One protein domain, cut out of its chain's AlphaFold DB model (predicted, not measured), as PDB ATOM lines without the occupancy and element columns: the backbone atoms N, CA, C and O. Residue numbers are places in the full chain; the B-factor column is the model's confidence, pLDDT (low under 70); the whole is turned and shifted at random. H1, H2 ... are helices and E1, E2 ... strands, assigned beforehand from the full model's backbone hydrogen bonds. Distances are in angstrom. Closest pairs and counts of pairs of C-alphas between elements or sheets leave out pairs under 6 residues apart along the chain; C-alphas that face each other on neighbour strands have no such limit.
ATOM      1  N   ILE A   3      14.032  47.751  41.376       88.94
ATOM      2  CA  ILE A   3      14.608  46.433  41.100       88.94
ATOM      3  C   ILE A   3      15.158  46.391  39.676       88.94
ATOM      4  O   ILE A   3      14.592  46.970  38.751       88.94
ATOM      5  N   CYS A   4      16.284  45.705  39.508       88.50
ATOM      6  CA  CYS A   4      16.979  45.588  38.233       88.50
ATOM      7  C   CYS A   4      17.115  44.110  37.875       88.50
ATOM      8  O   CYS A   4      17.620  43.322  38.679       88.50
ATOM      9  N   PHE A   5      16.701  43.738  36.667       88.81
ATOM     10  CA  PHE A   5      16.822  42.372  36.162       88.81
ATOM     11  C   PHE A   5      17.060  42.362  34.652       88.81
ATOM     12  O   PHE A   5      16.877  43.370  33.970       88.81
ATOM     13  N   SER A   6      17.498  41.219  34.135       86.25
ATOM     14  CA  SER A   6      17.686  41.005  32.702       86.25
ATOM     15  C   SER A   6      16.567  40.113  32.180       86.25
ATOM     16  O   SER A   6      16.329  39.046  32.739       86.25
ATOM     17  N   TYR A   7      15.900  40.532  31.109       85.25
ATOM     18  CA  TYR A   7      14.852  39.766  30.438       85.25
ATOM     19  C   TYR A   7      15.009  39.905  28.924       85.25
ATOM     20  O   TYR A   7      15.207  41.013  28.426       85.25
ATOM     21  N   LYS A   8      14.971  38.782  28.191       80.31
ATOM     22  CA  LYS A   8      15.142  38.732  26.722       80.31
ATOM     23  C   LYS A   8      16.363  39.527  26.213       80.31
ATOM     24  O   LYS A   8      16.273  40.282  25.251       80.31
ATOM     25  N   GLY A   9      17.496  39.417  26.913       81.50
ATOM     26  CA  GLY A   9      18.739  40.123  26.562       81.50
ATOM     27  C   GLY A   9      18.748  41.629  26.861       81.50
ATOM     28  O   GLY A   9      19.733  42.301  26.569       81.50
ATOM     29  N   ARG A  10      17.689  42.182  27.471       82.75
ATOM     30  CA  ARG A  10      17.597  43.600  27.846       82.75
ATOM     31  C   ARG A  10      17.611  43.774  29.361       82.75
ATOM     32  O   ARG A  10      16.993  43.008  30.099       82.75
ATOM     33  N   ARG A  11      18.298  44.816  29.833       84.56
ATOM     34  CA  ARG A  11      18.255  45.239  31.240       84.56
ATOM     35  C   ARG A  11      16.993  46.061  31.489       84.56
ATOM     36  O   ARG A  11      16.834  47.121  30.893       84.56
ATOM     37  N   CYS A  12      16.150  45.582  32.393       85.81
ATOM     38  CA  CYS A  12      14.924  46.235  32.837       85.81
ATOM     39  C   CYS A  12      15.149  46.816  34.236       85.81
ATOM     40  O   CYS A  12      15.731  46.146  35.101       85.81
ATOM     41  N   ARG A  13      14.723  48.064  34.459       86.31
ATOM     42  CA  ARG A  13      14.834  48.729  35.766       86.31
ATOM     43  C   ARG A  13      13.471  49.246  36.181       86.31
ATOM     44  O   ARG A  13      13.071  50.336  35.791       86.31
ATOM     45  N   GLU A  14      12.809  48.472  37.025       86.56
ATOM     46  CA  GLU A  14      11.454  48.763  37.455       86.56
ATOM     47  C   GLU A  14      11.425  49.472  38.795       86.56
ATOM     48  O   GLU A  14      12.123  49.094  39.741       86.56
ATOM     49  N   THR A  15      10.598  50.511  38.871       83.62
ATOM     50  CA  THR A  15      10.376  51.261  40.105       83.62
ATOM     51  C   THR A  15       9.119  50.724  40.767       83.62
ATOM     52  O   THR A  15       8.048  50.738  40.171       83.62
ATOM     53  N   LEU A  16       9.245  50.246  42.004       83.75
ATOM     54  CA  LEU A  16       8.090  49.936  42.830       83.75
ATOM     55  C   LEU A  16       7.680  51.202  43.581       83.75
ATOM     56  O   LEU A  16       8.500  51.790  44.306       83.75
ATOM     57  N   ASP A  17       6.410  51.566  43.425       81.94
ATOM     58  CA  ASP A  17       5.749  52.675  44.115       81.94
ATOM     59  C   ASP A  17       5.379  52.291  45.554       81.94
ATOM     60  O   ASP A  17       4.226  52.212  45.959       81.94
ATOM     61  N   VAL A  18       6.401  51.928  46.324       83.19
ATOM     62  CA  VAL A  18       6.283  51.617  47.746       83.19
ATOM     63  C   VAL A  18       7.357  52.379  48.530       83.19
ATOM     64  O   VAL A  18       8.463  52.604  48.010       83.19
ATOM     65  N   PRO A  19       7.069  52.773  49.786       87.31
ATOM     66  CA  PRO A  19       8.003  53.509  50.635       87.31
ATOM     67  C   PRO A  19       9.156  52.620  51.096       87.31
ATOM     68  O   PRO A  19       8.975  51.427  51.339       87.31
ATOM     69  N   ILE A  20      10.351  53.197  51.237       86.00
ATOM     70  CA  ILE A  20      11.568  52.471  51.624       86.00
ATOM     71  C   ILE A  20      11.479  52.083  53.106       86.00
ATOM     72  O   ILE A  20      11.876  52.832  53.991       86.00
ATOM     73  N   THR A  21      10.948  50.895  53.374       92.62
ATOM     74  CA  THR A  21      10.872  50.287  54.709       92.62
ATOM     75  C   THR A  21      11.551  48.919  54.689       92.62
ATOM     76  O   THR A  21      11.637  48.285  53.636       92.62
ATOM     77  N   LYS A  22      12.019  48.414  55.841       89.81
ATOM     78  CA  LYS A  22      12.665  47.083  55.925       89.81
ATOM     79  C   LYS A  22      11.773  45.965  55.360       89.81
ATOM     80  O   LYS A  22      12.264  45.064  54.682       89.81
ATOM     81  N   VAL A  23      10.463  46.062  55.589       91.75
ATOM     82  CA  VAL A  23       9.457  45.129  55.060       91.75
ATOM     83  C   VAL A  23       9.393  45.208  53.534       91.75
ATOM     84  O   VAL A  23       9.484  44.181  52.863       91.75
ATOM     85  N   ASN A  24       9.333  46.417  52.972       89.50
ATOM     86  CA  ASN A  24       9.238  46.609  51.526       89.50
ATOM     87  C   ASN A  24      10.542  46.268  50.793       89.50
ATOM     88  O   ASN A  24      10.500  45.812  49.654       89.50
ATOM     89  N   VAL A  25      11.698  46.409  51.447       90.06
ATOM     90  CA  VAL A  25      12.981  45.921  50.915       90.06
ATOM     91  C   VAL A  25      12.959  44.397  50.784       90.06
ATOM     92  O   VAL A  25      13.312  43.874  49.726       90.06
ATOM     93  N   LYS A  26      12.483  43.677  51.812       91.94
ATOM     94  CA  LYS A  26      12.316  42.215  51.744       91.94
ATOM     95  C   LYS A  26      11.300  41.821  50.669       91.94
ATOM     96  O   LYS A  26      11.551  40.900  49.899       91.94
ATOM     97  N   PHE A  27      10.193  42.553  50.570       90.81
ATOM     98  CA  PHE A  27       9.195  42.353  49.522       90.81
ATOM     99  C   PHE A  27       9.782  42.543  48.116       90.81
ATOM    100  O   PHE A  27       9.587  41.694  47.251       90.81
ATOM    101  N   ALA A  28      10.558  43.606  47.889       90.31
ATOM    102  CA  ALA A  28      11.211  43.865  46.609       90.31
ATOM    103  C   ALA A  28      12.237  42.775  46.252       90.31
ATOM    104  O   ALA A  28      12.295  42.346  45.100       90.31
ATOM    105  N   ALA A  29      13.003  42.287  47.234       91.12
ATOM    106  CA  ALA A  29      13.928  41.169  47.048       91.12
ATOM    107  C   ALA A  29      13.190  39.871  46.677       91.12
ATOM    108  O   ALA A  29      13.569  39.204  45.714       91.12
ATOM    109  N   ASN A  30      12.096  39.558  47.377       92.38
ATOM    110  CA  ASN A  30      11.253  38.399  47.079       92.38
ATOM    111  C   ASN A  30      10.616  38.504  45.687       92.38
ATOM    112  O   ASN A  30      10.646  37.539  44.926       92.38
ATOM    113  N   LYS A  31      10.100  39.683  45.314       90.88
ATOM    114  CA  LYS A  31       9.543  39.926  43.976       90.88
ATOM    115  C   LYS A  31      10.607  39.744  42.892       90.88
ATOM    116  O   LYS A  31      10.340  39.098  41.886       90.88
ATOM    117  N   LEU A  32      11.826  40.243  43.106       91.38
ATOM    118  CA  LEU A  32      12.943  40.025  42.183       91.38
ATOM    119  C   LEU A  32      13.297  38.535  42.043       91.38
ATOM    120  O   LEU A  32      13.576  38.082  40.933       91.38
ATOM    121  N   ALA A  33      13.293  37.778  43.142       93.44
ATOM    122  CA  ALA A  33      13.535  36.338  43.114       93.44
ATOM    123  C   ALA A  33      12.443  35.592  42.326       93.44
ATOM    124  O   ALA A  33      12.776  34.786  41.459       93.44
ATOM    125  N   ALA A  34      11.168  35.924  42.554       92.19
ATOM    126  CA  ALA A  34      10.038  35.362  41.812       92.19
ATOM    127  C   ALA A  34      10.141  35.651  40.305       92.19
ATOM    128  O   ALA A  34      10.066  34.731  39.498       92.19
ATOM    129  N   ILE A  35      10.440  36.899  39.927       90.56
ATOM    130  CA  ILE A  35      10.649  37.291  38.524       90.56
ATOM    131  C   ILE A  35      11.767  36.463  37.886       90.56
ATOM    132  O   ILE A  35      11.589  35.913  36.805       90.56
ATOM    133  N   LYS A  36      12.925  36.338  38.546       90.69
ATOM    134  CA  LYS A  36      14.042  35.534  38.021       90.69
ATOM    135  C   LYS A  36      13.652  34.070  37.824       90.69
ATOM    136  O   LYS A  36      14.048  33.476  36.825       90.69
ATOM    137  N   HIS A  37      12.886  33.513  38.756       93.38
ATOM    138  CA  HIS A  37      12.392  32.146  38.669       93.38
ATOM    139  C   HIS A  37      11.431  31.965  37.487       93.38
ATOM    140  O   HIS A  37      11.634  31.081  36.663       93.38
ATOM    141  N   GLU A  38      10.445  32.848  37.328       89.25
ATOM    142  CA  GLU A  38       9.525  32.820  36.183       89.25
ATOM    143  C   GLU A  38      10.254  33.004  34.841       89.25
ATOM    144  O   GLU A  38       9.875  32.400  33.837       89.25
ATOM    145  N   ILE A  39      11.314  33.824  34.805       88.56
ATOM    146  CA  ILE A  39      12.140  34.009  33.602       88.56
ATOM    147  C   ILE A  39      12.872  32.711  33.268       88.56
ATOM    148  O   ILE A  39      12.902  32.324  32.103       88.56
ATOM    149  N   ALA A  40      13.433  32.033  34.274       88.38
ATOM    150  CA  ALA A  40      14.093  30.744  34.094       88.38
ATOM    151  C   ALA A  40      13.116  29.654  33.618       88.38
ATOM    152  O   ALA A  40      13.482  28.832  32.787       88.38
ATOM    153  N   LEU A  41      11.865  29.695  34.087       90.44
ATOM    154  CA  LEU A  41      10.786  28.818  33.624       90.44
ATOM    155  C   LEU A  41      10.236  29.190  32.236       90.44
ATOM    156  O   LEU A  41       9.450  28.437  31.669       90.44
ATOM    157  N   GLY A  42      10.591  30.359  31.697       85.75
ATOM    158  CA  GLY A  42      10.062  30.862  30.427       85.75
ATOM    159  C   GLY A  42       8.598  31.319  30.477       85.75
ATOM    160  O   GLY A  42       8.045  31.679  29.440       85.75
ATOM    161  N   SER A  43       7.970  31.346  31.657       85.81
ATOM    162  CA  SER A  43       6.571  31.757  31.853       85.81
ATOM    163  C   SER A  43       6.413  33.223  32.267       85.81
ATOM    164  O   SER A  43       5.288  33.705  32.413       85.81
ATOM    165  N   PHE A  44       7.523  33.945  32.447       87.12
ATOM    166  CA  PHE A  44       7.493  35.336  32.887       87.12
ATOM    167  C   PHE A  44       6.817  36.265  31.877       87.12
ATOM    168  O   PHE A  44       7.291  36.456  30.748       87.12
ATOM    169  N   ASP A  45       5.754  36.912  32.348       83.12
ATOM    170  CA  ASP A  45       4.978  37.896  31.608       83.12
ATOM    171  C   ASP A  45       5.191  39.293  32.198       83.12
ATOM    172  O   ASP A  45       4.645  39.671  33.240       83.12
ATOM    173  N   TYR A  46       6.010  40.073  31.501       83.88
ATOM    174  CA  TYR A  46       6.398  41.409  31.923       83.88
ATOM    175  C   TYR A  46       5.191  42.352  32.090       83.88
ATOM    176  O   TYR A  46       5.146  43.123  33.050       83.88
ATOM    177  N   ALA A  47       4.195  42.271  31.199       78.69
ATOM    178  CA  ALA A  47       3.025  43.150  31.230       78.69
ATOM    179  C   ALA A  47       2.086  42.864  32.395       78.69
ATOM    180  O   ALA A  47       1.482  43.790  32.932       78.69
ATOM    181  N   LYS A  48       2.017  41.608  32.842       81.38
ATOM    182  CA  LYS A  48       1.253  41.250  34.043       81.38
ATOM    183  C   LYS A  48       1.903  41.775  35.317       81.38
ATOM    184  O   LYS A  48       1.203  42.210  36.225       81.38
ATOM    185  N   HIS A  49       3.234  41.742  35.393       82.56
ATOM    186  CA  HIS A  49       3.960  42.190  36.585       82.56
ATOM    187  C   HIS A  49       4.091  43.709  36.690       82.56
ATOM    188  O   HIS A  49       4.083  44.231  37.810       82.56
ATOM    189  N   PHE A  50       4.224  44.396  35.551       82.44
ATOM    190  CA  PHE A  50       4.442  45.843  35.471       82.44
ATOM    191  C   PHE A  50       3.553  46.496  34.397       82.44
ATOM    192  O   PHE A  50       4.076  46.993  33.400       82.44
ATOM    193  N   PRO A  51       2.222  46.546  34.595       76.06
ATOM    194  CA  PRO A  51       1.281  47.058  33.590       76.06
ATOM    195  C   PRO A  51       1.472  48.549  33.265       76.06
ATOM    196  O   PRO A  51       1.135  48.985  32.171       76.06
ATOM    197  N   ASN A  52       2.052  49.320  34.189       70.94
ATOM    198  CA  ASN A  52       2.286  50.760  34.036       70.94
ATOM    199  C   ASN A  52       3.760  51.116  33.767       70.94
ATOM    200  O   ASN A  52       4.145  52.280  33.893       70.94
ATOM    201  N   SER A  53       4.617  50.142  33.434       73.00
ATOM    202  CA  SER A  53       6.025  50.449  33.165       73.00
ATOM    203  C   SER A  53       6.226  51.120  31.807       73.00
ATOM    204  O   SER A  53       5.752  50.647  30.776       73.00
ATOM    205  N   LYS A  54       7.043  52.179  31.781       68.62
ATOM    206  CA  LYS A  54       7.511  52.821  30.538       68.62
ATOM    207  C   LYS A  54       8.362  51.879  29.677       68.62
ATOM    208  O   LYS A  54       8.501  52.094  28.473       68.62
ATOM    209  N   ASP A  55       8.924  50.832  30.277       67.25
ATOM    210  CA  ASP A  55       9.737  49.833  29.592       67.25
ATOM    211  C   ASP A  55       8.875  48.877  28.746       67.25
ATOM    212  O   ASP A  55       9.421  48.263  27.834       67.25
ATOM    213  N   LEU A  56       7.546  48.809  28.946       68.31
ATOM    214  CA  LEU A  56       6.618  48.030  28.103       68.31
ATOM    215  C   LEU A  56       6.703  48.417  26.627       68.31
ATOM    216  O   LEU A  56       6.885  47.563  25.756       68.31
ATOM    217  N   ALA A  57       6.653  49.725  26.361       64.56
ATOM    218  CA  ALA A  57       6.796  50.276  25.019       64.56
ATOM    219  C   ALA A  57       8.172  49.939  24.417       64.56
ATOM    220  O   ALA A  57       8.281  49.662  23.225       64.56
ATOM    221  N   ARG A  58       9.223  49.899  25.250       64.81
ATOM    222  CA  ARG A  58      10.602  49.602  24.826       64.81
ATOM    223  C   ARG A  58      10.854  48.112  24.591       64.81
ATOM    224  O   ARG A  58      11.649  47.746  23.731       64.81
ATOM    225  N   LEU A  59      10.209  47.249  25.371       64.38
ATOM    226  CA  LEU A  59      10.257  45.796  25.225       64.38
ATOM    227  C   LEU A  59       9.415  45.305  24.040       64.38
ATOM    228  O   LEU A  59       9.464  44.117  23.730       64.38
ATOM    229  N   GLY A  60       8.657  46.192  23.383       58.00
ATOM    230  CA  GLY A  60       7.732  45.824  22.312       58.00
ATOM    231  C   GLY A  60       6.570  44.965  22.811       58.00
ATOM    232  O   GLY A  60       5.833  44.397  22.008       58.00
ATOM    233  N   VAL A  61       6.393  44.869  24.133       57.12
ATOM    234  CA  VAL A  61       5.249  44.208  24.754       57.12
ATOM    235  C   VAL A  61       4.116  45.223  24.694       57.12
ATOM    236  O   VAL A  61       3.805  45.905  25.668       57.12
ATOM    237  N   ARG A  62       3.528  45.381  23.501       48.28
ATOM    238  CA  ARG A  62       2.188  45.957  23.406       48.28
ATOM    239  C   ARG A  62       1.316  45.040  24.251       48.28
ATOM    240  O   ARG A  62       1.390  43.822  24.098       48.28
ATOM    241  N   THR A  63       0.525  45.613  25.149       47.56
ATOM    242  CA  THR A  63      -0.685  44.975  25.656       47.56
ATOM    243  C   THR A  63      -1.535  44.649  24.437       47.56
ATOM    244  O   THR A  63      -2.387  45.423  24.015       47.56
ATOM    245  N   THR A  64      -1.246  43.528  23.783       46.56
ATOM    246  CA  THR A  64      -2.190  42.915  22.882       46.56
ATOM    247  C   THR A  64      -3.298  42.457  23.808       46.56
ATOM    248  O   THR A  64      -3.214  41.419  24.466       46.56
ATOM    249  N   THR A  65      -4.337  43.293  23.909       48.25
ATOM    250  CA  THR A  65      -5.715  42.815  24.011       48.25
ATOM    251  C   THR A  65      -5.738  41.460  23.333       48.25
ATOM    252  O   THR A  65      -5.306  41.391  22.184       48.25
ATOM    253  N   ARG A  66      -6.073  40.402  24.080       45.19
ATOM    254  CA  ARG A  66      -6.136  39.012  23.610       45.19
ATOM    255  C   ARG A  66      -6.862  38.992  22.262       45.19
ATOM    256  O   ARG A  66      -8.078  38.902  22.230       45.19
ATOM    257  N   MET A  67      -6.119  39.129  21.176       48.41
ATOM    258  CA  MET A  67      -6.623  38.911  19.841       48.41
ATOM    259  C   MET A  67      -6.273  37.472  19.553       48.41
ATOM    260  O   MET A  67      -5.123  37.038  19.683       48.41
ATOM    261  N   THR A  68      -7.315  36.706  19.297       57.00
ATOM    262  CA  THR A  68      -7.183  35.319  18.890       57.00
ATOM    263  C   THR A  68      -6.447  35.276  17.549       57.00
ATOM    264  O   THR A  68      -6.502  36.222  16.763       57.00
ATOM    265  N   LEU A  69      -5.732  34.181  17.268       54.75
ATOM    266  CA  LEU A  69      -4.991  34.015  16.006       54.75
ATOM    267  C   LEU A  69      -5.895  34.237  14.772       54.75
ATOM    268  O   LEU A  69      -5.423  34.677  13.728       54.75
ATOM    269  N   ALA A  70      -7.199  33.978  14.924       56.00
ATOM    270  CA  ALA A  70      -8.226  34.213  13.917       56.00
ATOM    271  C   ALA A  70      -8.421  35.705  13.597       56.00
ATOM    272  O   ALA A  70      -8.470  36.077  12.429       56.00
ATOM    273  N   GLU A  71      -8.462  36.577  14.606       58.62
ATOM    274  CA  GLU A  71      -8.653  38.023  14.411       58.62
ATOM    275  C   GLU A  71      -7.428  38.676  13.754       58.62
ATOM    276  O   GLU A  71      -7.566  39.561  12.909       58.62
ATOM    277  N   ALA A  72      -6.223  38.186  14.068       57.28
ATOM    278  CA  ALA A  72      -4.990  38.644  13.428       57.28
ATOM    279  C   ALA A  72      -4.911  38.258  11.937       57.28
ATOM    280  O   ALA A  72      -4.355  39.012  11.139       57.28
ATOM    281  N   ALA A  73      -5.477  37.109  11.548       59.72
ATOM    282  CA  ALA A  73      -5.521  36.679  10.152       59.72
ATOM    283  C   ALA A  73      -6.512  37.512   9.319       59.72
ATOM    284  O   ALA A  73      -6.199  37.880   8.189       59.72
ATOM    285  N   VAL A  74      -7.670  37.869   9.889       60.25
ATOM    286  CA  VAL A  74      -8.692  38.681   9.200       60.25
ATOM    287  C   VAL A  74      -8.173  40.088   8.889       60.25
ATOM    288  O   VAL A  74      -8.279  40.534   7.750       60.25
ATOM    289  N   ALA A  75      -7.500  40.741   9.842       59.72
ATOM    290  CA  ALA A  75      -6.940  42.081   9.632       59.72
ATOM    291  C   ALA A  75      -5.868  42.134   8.520       59.72
ATOM    292  O   ALA A  75      -5.687  43.166   7.872       59.72
ATOM    293  N   PHE A  76      -5.149  41.033   8.278       58.72
ATOM    294  CA  PHE A  76      -4.167  40.959   7.193       58.72
ATOM    295  C   PHE A  76      -4.829  40.758   5.822       58.72
ATOM    296  O   PHE A  76      -4.385  41.342   4.835       58.72
ATOM    297  N   VAL A  77      -5.909  39.972   5.763       64.12
ATOM    298  CA  VAL A  77      -6.657  39.726   4.522       64.12
ATOM    299  C   VAL A  77      -7.372  40.992   4.039       64.12
ATOM    300  O   VAL A  77      -7.380  41.254   2.839       64.12
ATOM    301  N   GLU A  78      -7.880  41.833   4.944       59.06
ATOM    302  CA  GLU A  78      -8.540  43.095   4.566       59.06
ATOM    303  C   GLU A  78      -7.570  44.132   3.968       59.06
ATOM    304  O   GLU A  78      -7.937  44.866   3.053       59.06
ATOM    305  N   SER A  79      -6.304  44.148   4.397       54.06
ATOM    306  CA  SER A  79      -5.276  45.059   3.858       54.06
ATOM    307  C   SER A  79      -4.758  44.645   2.468       54.06
ATOM    308  O   SER A  79      -4.208  45.459   1.727       54.06
ATOM    309  N   ALA A  80      -4.955  43.385   2.069       56.38
ATOM    310  CA  ALA A  80      -4.550  42.886   0.753       56.38
ATOM    311  C   ALA A  80      -5.601  43.131  -0.352       56.38
ATOM    312  O   ALA A  80      -5.324  42.866  -1.522       56.38
ATOM    313  N   GLY A  81      -6.794  43.623   0.011       54.00
ATOM    314  CA  GLY A  81      -7.945  43.770  -0.884       54.00
ATOM    315  C   GLY A  81      -8.110  45.133  -1.559       54.00
ATOM    316  O   GLY A  81      -9.033  45.285  -2.352       54.00
TER     317      GLY A  81
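This is residues 3 to 81 of the 83 residues of the protein "DUF3596 domain-containing protein" of Aeromonas veronii (UniProt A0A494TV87). A strand hairpin, E1 and E2, has the long helix H1 packed along E1, and an arm with helix H4 sticks out far from this body, residues 65 to 81 standing free. The short helices H2 and H3 lie between the hairpin with H1 and the arm. The printed part has 79 residues, with two named strands and four named helices in the order E1, E2, H1, H2, H3, H4; the sheet, in order E1 - E2, is antiparallel and the class is mixed, helices and strands. The whole is loose, with a radius of gyration of the C-alphas of 16.8 A, and spans 60 by 25 by 20 A, the arm making much of the length.

E1, residues 3 to 7, and E2, residues 10 to 15, form an antiparallel hairpin at 152 degrees, with N 5 and O 12 at 3.0 A and N 12 and O 5 at 2.8 A, within hydrogen-bond range. The closest C-alphas of E1 and H1, residues 22 to 40, are those of Ile 3 and Leu 32, 6.7 A apart. H2, residues 46 to 49, and H3, residues 55 to 58, are close but not clearly touching, their closest C-alphas, Ala 47 and Leu 56, being 6.8 A apart. The closest C-alphas of E2 and H3 are those of Cys 12 and Asp 55, 7.1 A apart. H4, residues 69 to 79, is apart from H3 and H1, among others. Every O i to N i+4 pair is within hydrogen-bond range in H1, 5 of 7 are in H4, and H2 and H3 are too short for such a pair.

E1 begins at C-alpha 3 (14.608, 46.433, 41.100) and measures 12.6 A; E2 measures 16.2 A. H1 measures 27.3 A and H4 16.4 A, ending at C-alpha 79 (-5.276, 45.059, 3.858).

The two C-alphas farthest apart, those of Lys 22 and Gly 81, are 60.5 A apart. The printed part has no cut and no long link. Residues 54 to 81 have pLDDT under 70.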